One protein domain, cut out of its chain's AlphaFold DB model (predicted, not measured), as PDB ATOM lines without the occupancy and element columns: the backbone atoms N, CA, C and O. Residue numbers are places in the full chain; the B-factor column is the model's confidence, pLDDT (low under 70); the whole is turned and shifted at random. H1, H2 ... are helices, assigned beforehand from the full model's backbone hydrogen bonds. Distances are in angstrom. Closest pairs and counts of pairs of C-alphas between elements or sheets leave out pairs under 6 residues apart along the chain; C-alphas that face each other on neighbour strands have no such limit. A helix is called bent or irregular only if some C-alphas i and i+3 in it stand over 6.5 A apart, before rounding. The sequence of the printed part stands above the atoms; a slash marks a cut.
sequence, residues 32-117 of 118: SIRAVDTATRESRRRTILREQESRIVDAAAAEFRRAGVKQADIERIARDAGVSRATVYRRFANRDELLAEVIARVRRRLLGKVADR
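This is residues 32 to 117 of the 118 residues of the protein "TetR/AcrR family transcriptional regulator" of Gordonia sp (UniProt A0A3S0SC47). Two long helices, H1 and H4, stand at about right angles, and the short helices H2 and H3 pack with them into a small compact body from which two helical arms stick out. The longer arm is residues 32 to 48 of H1, and the other is residues 107 to 117, of which 107 to 115 belong to H4; H1 itself has a sharp kink in the body, near residue 65. The printed part has 86 residues with four named helices in the order H1, H2, H3, H4 and no named strand, and its class is all helix. The whole is loose, with a radius of gyration of the C-alphas of 16.0 A, and flat, spanning 52 by 40 by 19 A.

H1, residues 32 to 71, has a kink of 89 degrees near residue 65 and is irregular, with C-alphas 66 and 69 at 9.0 A. H2, residues 74 to 81, touches residues 52 to 63 of H1 at a steep tilt of 56 degrees, opposite ways; the closest C-alphas are those of Ile 56 and Ala 81, 5.0 A apart. H3, residues 85 to 91, touches H2 about perpendicular at 79 degrees, closest at the C-alphas of Ala 78 and Arg 85, 5.4 A apart. H3 is close to H1 but not clearly touching, with the closest C-alphas, those of Glu 53 and Arg 91, 7.0 A apart. H4, residues 95 to 115, touches residues 57 to 69 of H1 with its residues 98 to 102 alone. These two helices stand about perpendicular at 86 degrees, and their closest C-alphas, those of Val 57 and Val 102, are 5.7 A apart. H3 and H4 are near each other, with 7 pairs of C-alphas within 10 A. H2 and H4 are only just apart, their closest C-alphas at 8.3 A. The packing of the helices is mostly crossed: of the three touching pairs, 0 are at a shallow tilt. In H2, H3 and H4 every O i to N i+4 pair is within hydrogen-bond range; in H1 33 of 36 are.

H1 begins at C-alpha 32, (-18.577, -46.263, -94.230), and measures 52.7 A to C-alpha 71, at (-49.296, -9.754, -71.840). H2 has 8 residues and H3 has 7. H4 measures 30.3 A from C-alpha 95 to C-alpha 115, at (-58.321, -27.280, -99.031).

The C-alphas of Ser 32 and Gln 71 are the two farthest apart, at 52.7 A. Without the stretches that stand free, the body has 58 residues and spans 25 by 22 by 17 A. The three links, H1 to H2, H2 to H3 and H3 to H4, are tight, and the printed part has no cut. The mean pLDDT of the printed part is 90.4; residues 32 to 36 and residue 117 are under 70.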
ATOM      1  N   SER A  32     -17.170 -46.244 -93.824       50.62
ATOM      2  CA  SER A  32     -18.577 -46.263 -94.230       50.62
ATOM      3  C   SER A  32     -19.522 -46.444 -93.038       50.62
ATOM      4  O   SER A  32     -20.486 -45.696 -92.911       50.62
ATOM      5  N   ILE A  33     -19.207 -47.341 -92.095       58.06
ATOM      6  CA  ILE A  33     -20.037 -47.556 -90.892       58.06
ATOM      7  C   ILE A  33     -20.058 -46.320 -89.973       58.06
ATOM      8  O   ILE A  33     -21.114 -45.951 -89.458       58.06
ATOM      9  N   ARG A  34     -18.923 -45.626 -89.798       60.12
ATOM     10  CA  ARG A  34     -18.861 -44.399 -88.976       60.12
ATOM     11  C   ARG A  34     -19.675 -43.254 -89.577       60.12
ATOM     12  O   ARG A  34     -20.311 -42.520 -88.829       60.12
ATOM     13  N   ALA A  35     -19.676 -43.122 -90.905       60.56
ATOM     14  CA  ALA A  35     -20.457 -42.105 -91.608       60.56
ATOM     15  C   ALA A  35     -21.977 -42.345 -91.503       60.56
ATOM     16  O   ALA A  35     -22.753 -41.396 -91.403       60.56
ATOM     17  N   VAL A  36     -22.414 -43.610 -91.476       66.19
ATOM     18  CA  VAL A  36     -23.835 -43.954 -91.296       66.19
ATOM     19  C   VAL A  36     -24.302 -43.696 -89.854       66.19
ATOM     20  O   VAL A  36     -25.407 -43.187 -89.651       66.19
ATOM     21  N   ASP A  37     -23.470 -43.972 -88.844       73.94
ATOM     22  CA  ASP A  37     -23.798 -43.694 -87.433       73.94
ATOM     23  C   ASP A  37     -23.909 -42.180 -87.160       73.94
ATOM     24  O   ASP A  37     -24.853 -41.717 -86.511       73.94
ATOM     25  N   THR A  38     -23.014 -41.366 -87.734       74.06
ATOM     26  CA  THR A  38     -23.100 -39.901 -87.607       74.06
ATOM     27  C   THR A  38     -24.341 -39.335 -88.299       74.06
ATOM     28  O   THR A  38     -25.080 -38.568 -87.676       74.06
ATOM     29  N   ALA A  39     -24.641 -39.768 -89.529       77.94
ATOM     30  CA  ALA A  39     -25.827 -39.330 -90.271       77.94
ATOM     31  C   ALA A  39     -27.144 -39.698 -89.557       77.94
ATOM     32  O   ALA A  39     -28.098 -38.907 -89.530       77.94
ATOM     33  N   THR A  40     -27.194 -40.873 -88.922       83.38
ATOM     34  CA  THR A  40     -28.370 -41.342 -88.171       83.38
ATOM     35  C   THR A  40     -28.594 -40.513 -86.903       83.38
ATOM     36  O   THR A  40     -29.716 -40.067 -86.636       83.38
ATOM     37  N   ARG A  41     -27.532 -40.230 -86.135       84.06
ATOM     38  CA  ARG A  41     -27.606 -39.378 -84.932       84.06
ATOM     39  C   ARG A  41     -28.006 -37.946 -85.264       84.06
ATOM     40  O   ARG A  41     -28.821 -37.357 -84.554       84.06
ATOM     41  N   GLU A  42     -27.470 -37.395 -86.346       85.88
ATOM     42  CA  GLU A  42     -27.789 -36.039 -86.790       85.88
ATOM     43  C   GLU A  42     -29.248 -35.910 -87.239       85.88
ATOM     44  O   GLU A  42     -29.928 -34.939 -86.900       85.88
ATOM     45  N   SER A  43     -29.761 -36.912 -87.952       88.06
ATOM     46  CA  SER A  43     -31.171 -36.969 -88.347       88.06
ATOM     47  C   SER A  43     -32.088 -37.050 -87.124       88.06
ATOM     48  O   SER A  43     -33.011 -36.246 -86.999       88.06
ATOM     49  N   ARG A  44     -31.775 -37.924 -86.154       90.06
ATOM     50  CA  ARG A  44     -32.522 -38.016 -84.887       90.06
ATOM     51  C   ARG A  44     -32.502 -36.694 -84.115       90.06
ATOM     52  O   ARG A  44     -33.541 -36.249 -83.635       90.06
ATOM     53  N   ARG A  45     -31.342 -36.036 -84.024       90.81
ATOM     54  CA  ARG A  45     -31.207 -34.729 -83.363       90.81
ATOM     55  C   ARG A  45     -32.086 -33.670 -84.027       90.81
ATOM     56  O   ARG A  45     -32.760 -32.927 -83.321       90.81
ATOM     57  N   ARG A  46     -32.103 -33.606 -85.362       91.31
ATOM     58  CA  ARG A  46     -32.965 -32.676 -86.110       91.31
ATOM     59  C   ARG A  46     -34.448 -32.914 -85.819       91.31
ATOM     60  O   ARG A  46     -35.163 -31.942 -85.597       91.31
ATOM     61  N   THR A  47     -34.889 -34.170 -85.758       94.12
ATOM     62  CA  THR A  47     -36.273 -34.516 -85.392       94.12
ATOM     63  C   THR A  47     -36.625 -34.023 -83.990       94.12
ATOM     64  O   THR A  47     -37.597 -33.290 -83.836       94.12
ATOM     65  N   ILE A  48     -35.783 -34.314 -82.992       93.38
ATOM     66  CA  ILE A  48     -36.004 -33.888 -81.599       93.38
ATOM     67  C   ILE A  48     -36.103 -32.361 -81.490       93.38
ATOM     68  O   ILE A  48     -36.960 -31.837 -80.780       93.38
ATOM     69  N   LEU A  49     -35.243 -31.628 -82.205       92.19
ATOM     70  CA  LEU A  49     -35.278 -30.164 -82.202       92.19
ATOM     71  C   LEU A  49     -36.569 -29.619 -82.824       92.19
ATOM     72  O   LEU A  49     -37.145 -28.682 -82.279       92.19
ATOM     73  N   ARG A  50     -37.059 -30.227 -83.911       93.75
ATOM     74  CA  ARG A  50     -38.336 -29.842 -84.536       93.75
ATOM     75  C   ARG A  50     -39.535 -30.132 -83.636       93.75
ATOM     76  O   ARG A  50     -40.448 -29.319 -83.542       93.75
ATOM     77  N   GLU A  51     -39.538 -31.271 -82.951       94.50
ATOM     78  CA  GLU A  51     -40.578 -31.604 -81.971       94.50
ATOM     79  C   GLU A  51     -40.565 -30.625 -80.794       94.50
ATOM     80  O   GLU A  51     -41.614 -30.177 -80.329       94.50
ATOM     81  N   GLN A  52     -39.370 -30.253 -80.331       95.69
ATOM     82  CA  GLN A  52     -39.198 -29.235 -79.306       95.69
ATOM     83  C   GLN A  52     -39.738 -27.872 -79.760       95.69
ATOM     84  O   GLN A  52     -40.477 -27.239 -79.010       95.69
ATOM     85  N   GLU A  53     -39.422 -27.434 -80.979       95.69
ATOM     86  CA  GLU A  53     -39.988 -26.211 -81.561       95.69
ATOM     87  C   GLU A  53     -41.508 -26.270 -81.650       95.69
ATOM     88  O   GLU A  53     -42.172 -25.321 -81.243       95.69
ATOM     89  N   SER A  54     -42.072 -27.392 -82.109       96.19
ATOM     90  CA  SER A  54     -43.526 -27.557 -82.177       96.19
ATOM     91  C   SER A  54     -44.168 -27.393 -80.803       96.19
ATOM     92  O   SER A  54     -45.165 -26.684 -80.693       96.19
ATOM     93  N   ARG A  55     -43.588 -27.984 -79.748       97.19
ATOM     94  CA  ARG A  55     -44.086 -27.829 -78.371       97.19
ATOM     95  C   ARG A  55     -44.044 -26.378 -77.902       97.19
ATOM     96  O   ARG A  55     -45.013 -25.909 -77.313       97.19
ATOM     97  N   ILE A  56     -42.957 -25.662 -78.191       97.69
ATOM     98  CA  ILE A  56     -42.833 -24.236 -77.851       97.69
ATOM     99  C   ILE A  56     -43.900 -23.415 -78.582       97.69
ATOM    100  O   ILE A  56     -44.581 -22.608 -77.954       97.69
ATOM    101  N   VAL A  57     -44.093 -23.642 -79.882       97.44
ATOM    102  CA  VAL A  57     -45.095 -22.927 -80.689       97.44
ATOM    103  C   VAL A  57     -46.518 -23.250 -80.227       97.44
ATOM    104  O   VAL A  57     -47.356 -22.352 -80.145       97.44
ATOM    105  N   ASP A  58     -46.815 -24.507 -79.891       96.81
ATOM    106  CA  ASP A  58     -48.139 -24.903 -79.406       96.81
ATOM    107  C   ASP A  58     -48.437 -24.290 -78.015       96.81
ATOM    108  O   ASP A  58     -49.542 -23.772 -77.804       96.81
ATOM    109  N   ALA A  59     -47.450 -24.243 -77.109       97.69
ATOM    110  CA  ALA A  59     -47.557 -23.555 -75.817       97.69
ATOM    111  C   ALA A  59     -47.716 -22.032 -75.979       97.69
ATOM    112  O   ALA A  59     -48.606 -21.432 -75.376       97.69
ATOM    113  N   ALA A  60     -46.925 -21.407 -76.855       97.31
ATOM    114  CA  ALA A  60     -47.031 -19.982 -77.164       97.31
ATOM    115  C   ALA A  60     -48.405 -19.623 -77.736       97.31
ATOM    116  O   ALA A  60     -49.022 -18.648 -77.317       97.31
ATOM    117  N   ALA A  61     -48.942 -20.449 -78.635       96.56
ATOM    118  CA  ALA A  61     -50.285 -20.251 -79.159       96.56
ATOM    119  C   ALA A  61     -51.351 -20.311 -78.053       96.56
ATOM    120  O   ALA A  61     -52.325 -19.560 -78.106       96.56
ATOM    121  N   ALA A  62     -51.203 -21.205 -77.069       96.31
ATOM    122  CA  ALA A  62     -52.109 -21.280 -75.924       96.31
ATOM    123  C   ALA A  62     -51.993 -20.048 -75.017       96.31
ATOM    124  O   ALA A  62     -53.014 -19.478 -74.631       96.31
ATOM    125  N   GLU A  63     -50.771 -19.596 -74.748       96.94
ATOM    126  CA  GLU A  63     -50.501 -18.378 -73.987       96.94
ATOM    127  C   GLU A  63     -51.120 -17.145 -74.650       96.94
ATOM    128  O   GLU A  63     -51.854 -16.395 -74.007       96.94
ATOM    129  N   PHE A  64     -50.894 -16.971 -75.954       95.38
ATOM    130  CA  PHE A  64     -51.428 -15.847 -76.720       95.38
ATOM    131  C   PHE A  64     -52.953 -15.853 -76.765       95.38
ATOM    132  O   PHE A  64     -53.556 -14.786 -76.702       95.38
ATOM    133  N   ARG A  65     -53.595 -17.029 -76.816       94.44
ATOM    134  CA  ARG A  65     -55.060 -17.125 -76.694       94.44
ATOM    135  C   ARG A  65     -55.559 -16.740 -75.303       94.44
ATOM    136  O   ARG A  65     -56.658 -16.209 -75.199       94.44
ATOM    137  N   ARG A  66     -54.792 -17.034 -74.251       95.06
ATOM    138  CA  ARG A  66     -55.224 -16.838 -72.863       95.06
ATOM    139  C   ARG A  66     -54.997 -15.414 -72.358       95.06
ATOM    140  O   ARG A  66     -55.891 -14.848 -71.746       95.06
ATOM    141  N   ALA A  67     -53.805 -14.863 -72.573       94.12
ATOM    142  CA  ALA A  67     -53.394 -13.556 -72.050       94.12
ATOM    143  C   ALA A  67     -53.352 -12.460 -73.131       94.12
ATOM    144  O   ALA A  67     -53.201 -11.279 -72.828       94.12
ATOM    145  N   GLY A  68     -53.467 -12.829 -74.409       92.38
ATOM    146  CA  GLY A  68     -53.209 -11.917 -75.518       92.38
ATOM    147  C   GLY A  68     -51.713 -11.717 -75.782       92.38
ATOM    148  O   GLY A  68     -50.850 -12.001 -74.952       92.38
ATOM    149  N   VAL A  69     -51.390 -11.199 -76.968       91.00
ATOM    150  CA  VAL A  69     -50.000 -11.086 -77.451       91.00
ATOM    151  C   VAL A  69     -49.152 -10.155 -76.588       91.00
ATOM    152  O   VAL A  69     -47.982 -10.435 -76.372       91.00
ATOM    153  N   LYS A  70     -49.718  -9.056 -76.070       91.88
ATOM    154  CA  LYS A  70     -48.954  -8.067 -75.290       91.88
ATOM    155  C   LYS A  70     -48.563  -8.586 -73.905       91.88
ATOM    156  O   LYS A  70     -47.430  -8.360 -73.486       91.88
ATOM    157  N   GLN A  71     -49.455  -9.316 -73.237       93.62
ATOM    158  CA  GLN A  71     -49.296  -9.754 -71.840       93.62
ATOM    159  C   GLN A  71     -48.747 -11.183 -71.705       93.62
ATOM    160  O   GLN A  71     -48.561 -11.665 -70.595       93.62
ATOM    161  N   ALA A  72     -48.484 -11.863 -72.820       92.94
ATOM    162  CA  ALA A  72     -47.983 -13.229 -72.819       92.94
ATOM    163  C   ALA A  72     -46.637 -13.384 -72.108       92.94
ATOM    164  O   ALA A  72     -45.688 -12.649 -72.403       92.94
ATOM    165  N   ASP A  73     -46.553 -14.393 -71.248       94.88
ATOM    166  CA  ASP A  73     -45.382 -14.674 -70.426       94.88
ATOM    167  C   ASP A  73     -44.513 -15.797 -71.024       94.88
ATOM    168  O   ASP A  73     -44.944 -16.943 -71.170       94.88
ATOM    169  N   ILE A  74     -43.255 -15.471 -71.346       95.19
ATOM    170  CA  ILE A  74     -42.272 -16.423 -71.884       95.19
ATOM    171  C   ILE A  74     -41.924 -17.524 -70.874       95.19
ATOM    172  O   ILE A  74     -41.648 -18.652 -71.284       95.19
ATOM    173  N   GLU A  75     -41.931 -17.244 -69.569       96.06
ATOM    174  CA  GLU A  75     -41.630 -18.260 -68.554       96.06
ATOM    175  C   GLU A  75     -42.722 -19.314 -68.482       96.06
ATOM    176  O   GLU A  75     -42.431 -20.513 -68.438       96.06
ATOM    177  N   ARG A  76     -43.980 -18.882 -68.560       97.12
ATOM    178  CA  ARG A  76     -45.110 -19.799 -68.656       97.12
ATOM    179  C   ARG A  76     -45.058 -20.625 -69.941       97.12
ATOM    180  O   ARG A  76     -45.215 -21.837 -69.863       97.12
ATOM    181  N   ILE A  77     -44.750 -20.012 -71.088       97.38
ATOM    182  CA  ILE A  77     -44.577 -20.742 -72.359       97.38
ATOM    183  C   ILE A  77     -43.484 -21.808 -72.235       97.38
ATOM    184  O   ILE A  77     -43.681 -22.947 -72.653       97.38
ATOM    185  N   ALA A  78     -42.332 -21.453 -71.661       97.25
ATOM    186  CA  ALA A  78     -41.218 -22.377 -71.484       97.25
ATOM    187  C   ALA A  78     -41.610 -23.563 -70.588       97.25
ATOM    188  O   ALA A  78     -41.368 -24.716 -70.951       97.25
ATOM    189  N   ARG A  79     -42.279 -23.281 -69.463       97.94
ATOM    190  CA  ARG A  79     -42.793 -24.297 -68.541       97.94
ATOM    191  C   ARG A  79     -43.783 -25.234 -69.227       97.94
ATOM    192  O   ARG A  79     -43.605 -26.446 -69.155       97.94
ATOM    193  N   ASP A  80     -44.772 -24.684 -69.923       97.56
ATOM    194  CA  ASP A  80     -45.827 -25.460 -70.581       97.56
ATOM    195  C   ASP A  80     -45.269 -26.294 -71.754       97.56
ATOM    196  O   ASP A  80     -45.748 -27.390 -72.033       97.56
ATOM    197  N   ALA A  81     -44.202 -25.824 -72.409       97.12
ATOM    198  CA  ALA A  81     -43.482 -26.574 -73.439       97.12
ATOM    199  C   ALA A  81     -42.475 -27.602 -72.879       97.12
ATOM    200  O   ALA A  81     -41.937 -28.410 -73.646       97.12
ATOM    201  N   GLY A  82     -42.201 -27.592 -71.569       97.25
ATOM    202  CA  GLY A  82     -41.220 -28.467 -70.921       97.25
ATOM    203  C   GLY A  82     -39.774 -28.142 -71.307       97.25
ATOM    204  O   GLY A  82     -38.975 -29.050 -71.546       97.25
ATOM    205  N   VAL A  83     -39.442 -26.856 -71.447       97.06
ATOM    206  CA  VAL A  83     -38.102 -26.370 -71.811       97.06
ATOM    207  C   VAL A  83     -37.671 -25.214 -70.907       97.06
ATOM    208  O   VAL A  83     -38.484 -24.590 -70.235       97.06
ATOM    209  N   SER A  84     -36.378 -24.884 -70.903       97.31
ATOM    210  CA  SER A  84     -35.902 -23.682 -70.212       97.31
ATOM    211  C   SER A  84     -36.168 -22.415 -71.027       97.31
ATOM    212  O   SER A  84     -36.169 -22.445 -72.260       97.31
ATOM    213  N   ARG A  85     -36.288 -21.267 -70.348       96.00
ATOM    214  CA  ARG A  85     -36.400 -19.943 -70.988       96.00
ATOM    215  C   ARG A  85     -35.257 -19.669 -71.972       96.00
ATOM    216  O   ARG A  85     -35.499 -19.224 -73.089       96.00
ATOM    217  N   ALA A  86     -34.024 -20.018 -71.602       95.62
ATOM    218  CA  ALA A  86     -32.864 -19.908 -72.491       95.62
ATOM    219  C   ALA A  86     -33.016 -20.762 -73.763       95.62
ATOM    220  O   ALA A  86     -32.575 -20.368 -74.838       95.62
ATOM    221  N   THR A  87     -33.670 -21.922 -73.664       95.69
ATOM    222  CA  THR A  87     -33.922 -22.775 -74.829       95.69
ATOM    223  C   THR A  87     -34.958 -22.169 -75.769       95.69
ATOM    224  O   THR A  87     -34.790 -22.294 -76.979       95.69
ATOM    225  N   VAL A  88     -35.975 -21.476 -75.242       95.50
ATOM    226  CA  VAL A  88     -36.925 -20.716 -76.071       95.50
ATOM    227  C   VAL A  88     -36.174 -19.673 -76.891       95.50
ATOM    228  O   VAL A  88     -36.264 -19.706 -78.114       95.50
ATOM    229  N   TYR A  89     -35.344 -18.843 -76.250       94.12
ATOM    230  CA  TYR A  89     -34.568 -17.817 -76.959       94.12
ATOM    231  C   TYR A  89     -33.493 -18.377 -77.900       94.12
ATOM    232  O   TYR A  89     -33.113 -17.740 -78.875       94.12
ATOM    233  N   ARG A  90     -33.007 -19.596 -77.645       93.88
ATOM    234  CA  ARG A  90     -32.096 -20.294 -78.562       93.88
ATOM    235  C   ARG A  90     -32.801 -20.775 -79.833       93.88
ATOM    236  O   ARG A  90     -32.133 -20.972 -80.844       93.88
ATOM    237  N   ARG A  91     -34.106 -21.064 -79.772       93.88
ATOM    238  CA  ARG A  91     -34.897 -21.460 -80.952       93.88
ATOM    239  C   ARG A  91     -35.505 -20.263 -81.670       93.88
ATOM    240  O   ARG A  91     -35.597 -20.307 -82.884       93.88
ATOM    241  N   PHE A  92     -35.876 -19.226 -80.926       94.25
ATOM    242  CA  PHE A  92     -36.500 -18.013 -81.441       94.25
ATOM    243  C   PHE A  92     -35.761 -16.817 -80.859       94.25
ATOM    244  O   PHE A  92     -35.813 -16.590 -79.650       94.25
ATOM    245  N   ALA A  93     -35.067 -16.055 -81.697       88.81
ATOM    246  CA  ALA A  93     -34.197 -14.970 -81.266       88.81
ATOM    247  C   ALA A  93     -34.954 -13.904 -80.463       88.81
ATOM    248  O   ALA A  93     -34.390 -13.275 -79.566       88.81
ATOM    249  N   ASN A  94     -36.240 -13.702 -80.758       92.19
ATOM    250  CA  ASN A  94     -37.084 -12.749 -80.053       92.19
ATOM    251  C   ASN A  94     -38.563 -13.178 -80.016       92.19
ATOM    252  O   ASN A  94     -38.974 -14.203 -80.566       92.19
ATOM    253  N   ARG A  95     -39.375 -12.373 -79.320       90.06
ATOM    254  CA  ARG A  95     -40.816 -12.605 -79.153       90.06
ATOM    255  C   ARG A  95     -41.580 -12.523 -80.476       90.06
ATOM    256  O   ARG A  95     -42.533 -13.277 -80.655       90.06
ATOM    257  N   ASP A  96     -41.172 -11.632 -81.374       92.88
ATOM    258  CA  ASP A  96     -41.859 -11.402 -82.645       92.88
ATOM    259  C   ASP A  96     -41.659 -12.578 -83.603       92.88
ATOM    260  O   ASP A  96     -42.596 -12.977 -84.287       92.88
ATOM    261  N   GLU A  97     -40.483 -13.204 -83.589       94.75
ATOM    262  CA  GLU A  97     -40.212 -14.438 -84.327       94.75
ATOM    263  C   GLU A  97     -41.078 -15.598 -83.814       94.75
ATOM    264  O   GLU A  97     -41.714 -16.304 -84.599       94.75
ATOM    265  N   LEU A  98     -41.199 -15.742 -82.489       94.38
ATOM    266  CA  LEU A  98     -42.102 -16.727 -81.893       94.38
ATOM    267  C   LEU A  98     -43.567 -16.460 -82.281       94.38
ATOM    268  O   LEU A  98     -44.316 -17.391 -82.589       94.38
ATOM    269  N   LEU A  99     -43.985 -15.192 -82.303       95.38
ATOM    270  CA  LEU A  99     -45.317 -14.798 -82.756       95.38
ATOM    271  C   LEU A  99     -45.534 -15.116 -84.240       95.38
ATOM    272  O   LEU A  99     -46.577 -15.670 -84.597       95.38
ATOM    273  N   ALA A 100     -44.560 -14.810 -85.095       96.31
ATOM    274  CA  ALA A 100     -44.614 -15.090 -86.524       96.31
ATOM    275  C   ALA A 100     -44.786 -16.591 -86.796       96.31
ATOM    276  O   ALA A 100     -45.623 -16.974 -87.618       96.31
ATOM    277  N   GLU A 101     -44.083 -17.449 -86.054       96.38
ATOM    278  CA  GLU A 101     -44.225 -18.902 -86.178       96.38
ATOM    279  C   GLU A 101     -45.585 -19.417 -85.700       96.38
ATOM    280  O   GLU A 101     -46.190 -20.278 -86.351       96.38
ATOM    281  N   VAL A 102     -46.136 -18.847 -84.625       96.12
ATOM    282  CA  VAL A 102     -47.514 -19.148 -84.208       96.12
ATOM    283  C   VAL A 102     -48.511 -18.760 -85.304       96.12
ATOM    284  O   VAL A 102     -49.385 -19.557 -85.654       96.12
ATOM    285  N   ILE A 103     -48.369 -17.574 -85.898       95.50
ATOM    286  CA  ILE A 103     -49.231 -17.123 -87.000       95.50
ATOM    287  C   ILE A 103     -49.092 -18.058 -88.205       95.50
ATOM    288  O   ILE A 103     -50.096 -18.485 -88.779       95.50
ATOM    289  N   ALA A 104     -47.867 -18.436 -88.572       94.69
ATOM    290  CA  ALA A 104     -47.611 -19.356 -89.673       94.69
ATOM    291  C   ALA A 104     -48.237 -20.738 -89.423       94.69
ATOM    292  O   ALA A 104     -48.845 -21.316 -90.327       94.69
ATOM    293  N   ARG A 105     -48.164 -21.253 -88.189       92.19
ATOM    294  CA  ARG A 105     -48.817 -22.502 -87.761       92.19
ATOM    295  C   ARG A 105     -50.333 -22.424 -87.917       92.19
ATOM    296  O   ARG A 105     -50.931 -23.356 -88.459       92.19
ATOM    297  N   VAL A 106     -50.952 -21.337 -87.457       91.12
ATOM    298  CA  VAL A 106     -52.403 -21.125 -87.572       91.12
ATOM    299  C   VAL A 106     -52.808 -21.014 -89.039       91.12
ATOM    300  O   VAL A 106     -53.727 -21.712 -89.459       91.12
ATOM    301  N   ARG A 107     -52.070 -20.236 -89.840       93.69
ATOM    302  CA  ARG A 107     -52.287 -20.107 -91.286       93.69
ATOM    303  C   ARG A 107     -52.258 -21.468 -91.980       93.69
ATOM    304  O   ARG A 107     -53.203 -21.796 -92.685       93.69
ATOM    305  N   ARG A 108     -51.230 -22.290 -91.727       92.44
ATOM    306  CA  ARG A 108     -51.131 -23.657 -92.276       92.44
ATOM    307  C   ARG A 108     -52.345 -24.515 -91.906       92.44
ATOM    308  O   ARG A 108     -52.899 -25.183 -92.771       92.44
ATOM    309  N   ARG A 109     -52.786 -24.474 -90.643       88.88
ATOM    310  CA  ARG A 109     -53.964 -25.233 -90.181       88.88
ATOM    311  C   ARG A 109     -55.265 -24.749 -90.829       88.88
ATOM    312  O   ARG A 109     -56.113 -25.576 -91.138       88.88
ATOM    313  N   LEU A 110     -55.445 -23.440 -90.995       88.88
ATOM    314  CA  LEU A 110     -56.646 -22.874 -91.614       88.88
ATOM    315  C   LEU A 110     -56.708 -23.189 -93.109       88.88
ATOM    316  O   LEU A 110     -57.738 -23.660 -93.575       88.88
ATOM    317  N   LEU A 111     -55.605 -22.986 -93.833       91.25
ATOM    318  CA  LEU A 111     -55.540 -23.273 -95.267       91.25
ATOM    319  C   LEU A 111     -55.726 -24.765 -95.561       91.25
ATOM    320  O   LEU A 111     -56.459 -25.094 -96.484       91.25
ATOM    321  N   GLY A 112     -55.150 -25.658 -94.746       86.88
ATOM    322  CA  GLY A 112     -55.392 -27.100 -94.877       86.88
ATOM    323  C   GLY A 112     -56.876 -27.453 -94.745       86.88
ATOM    324  O   GLY A 112     -57.440 -28.079 -95.627       86.88
ATOM    325  N   LYS A 113     -57.553 -26.924 -93.717       84.44
ATOM    326  CA  LYS A 113     -58.996 -27.150 -93.509       84.44
ATOM    327  C   LYS A 113     -59.889 -26.625 -94.632       84.44
ATOM    328  O   LYS A 113     -61.019 -27.088 -94.751       84.44
ATOM    329  N   VAL A 114     -59.449 -25.595 -95.355       85.38
ATOM    330  CA  VAL A 114     -60.174 -25.058 -96.516       85.38
ATOM    331  C   VAL A 114     -59.923 -25.940 -97.733       85.38
ATOM    332  O   VAL A 114     -60.878 -26.268 -98.425       85.38
ATOM    333  N   ALA A 115     -58.676 -26.362 -97.953       79.75
ATOM    334  CA  ALA A 115     -58.321 -27.280 -99.031       79.75
ATOM    335  C   ALA A 115     -59.057 -28.625 -98.918       79.75
ATOM    336  O   ALA A 115     -59.496 -29.147 -99.928       79.75
ATOM    337  N   ASP A 116     -59.278 -29.135 -97.702       76.94
ATOM    338  CA  ASP A 116     -60.009 -30.393 -97.468       76.94
ATOM    339  C   ASP A 116     -61.518 -30.320 -97.809       76.94
ATOM    340  O   ASP A 116     -62.218 -31.330 -97.724       76.94
ATOM    341  N   ARG A 117     -62.058 -29.131 -98.115       66.00
ATOM    342  CA  ARG A 117     -63.491 -28.903 -98.393       66.00
ATOM    343  C   ARG A 117     -63.799 -28.548 -99.849       66.00
ATOM    344  O   ARG A 117     -64.980 -28.407-100.167       66.00
TER     345      ARG A 117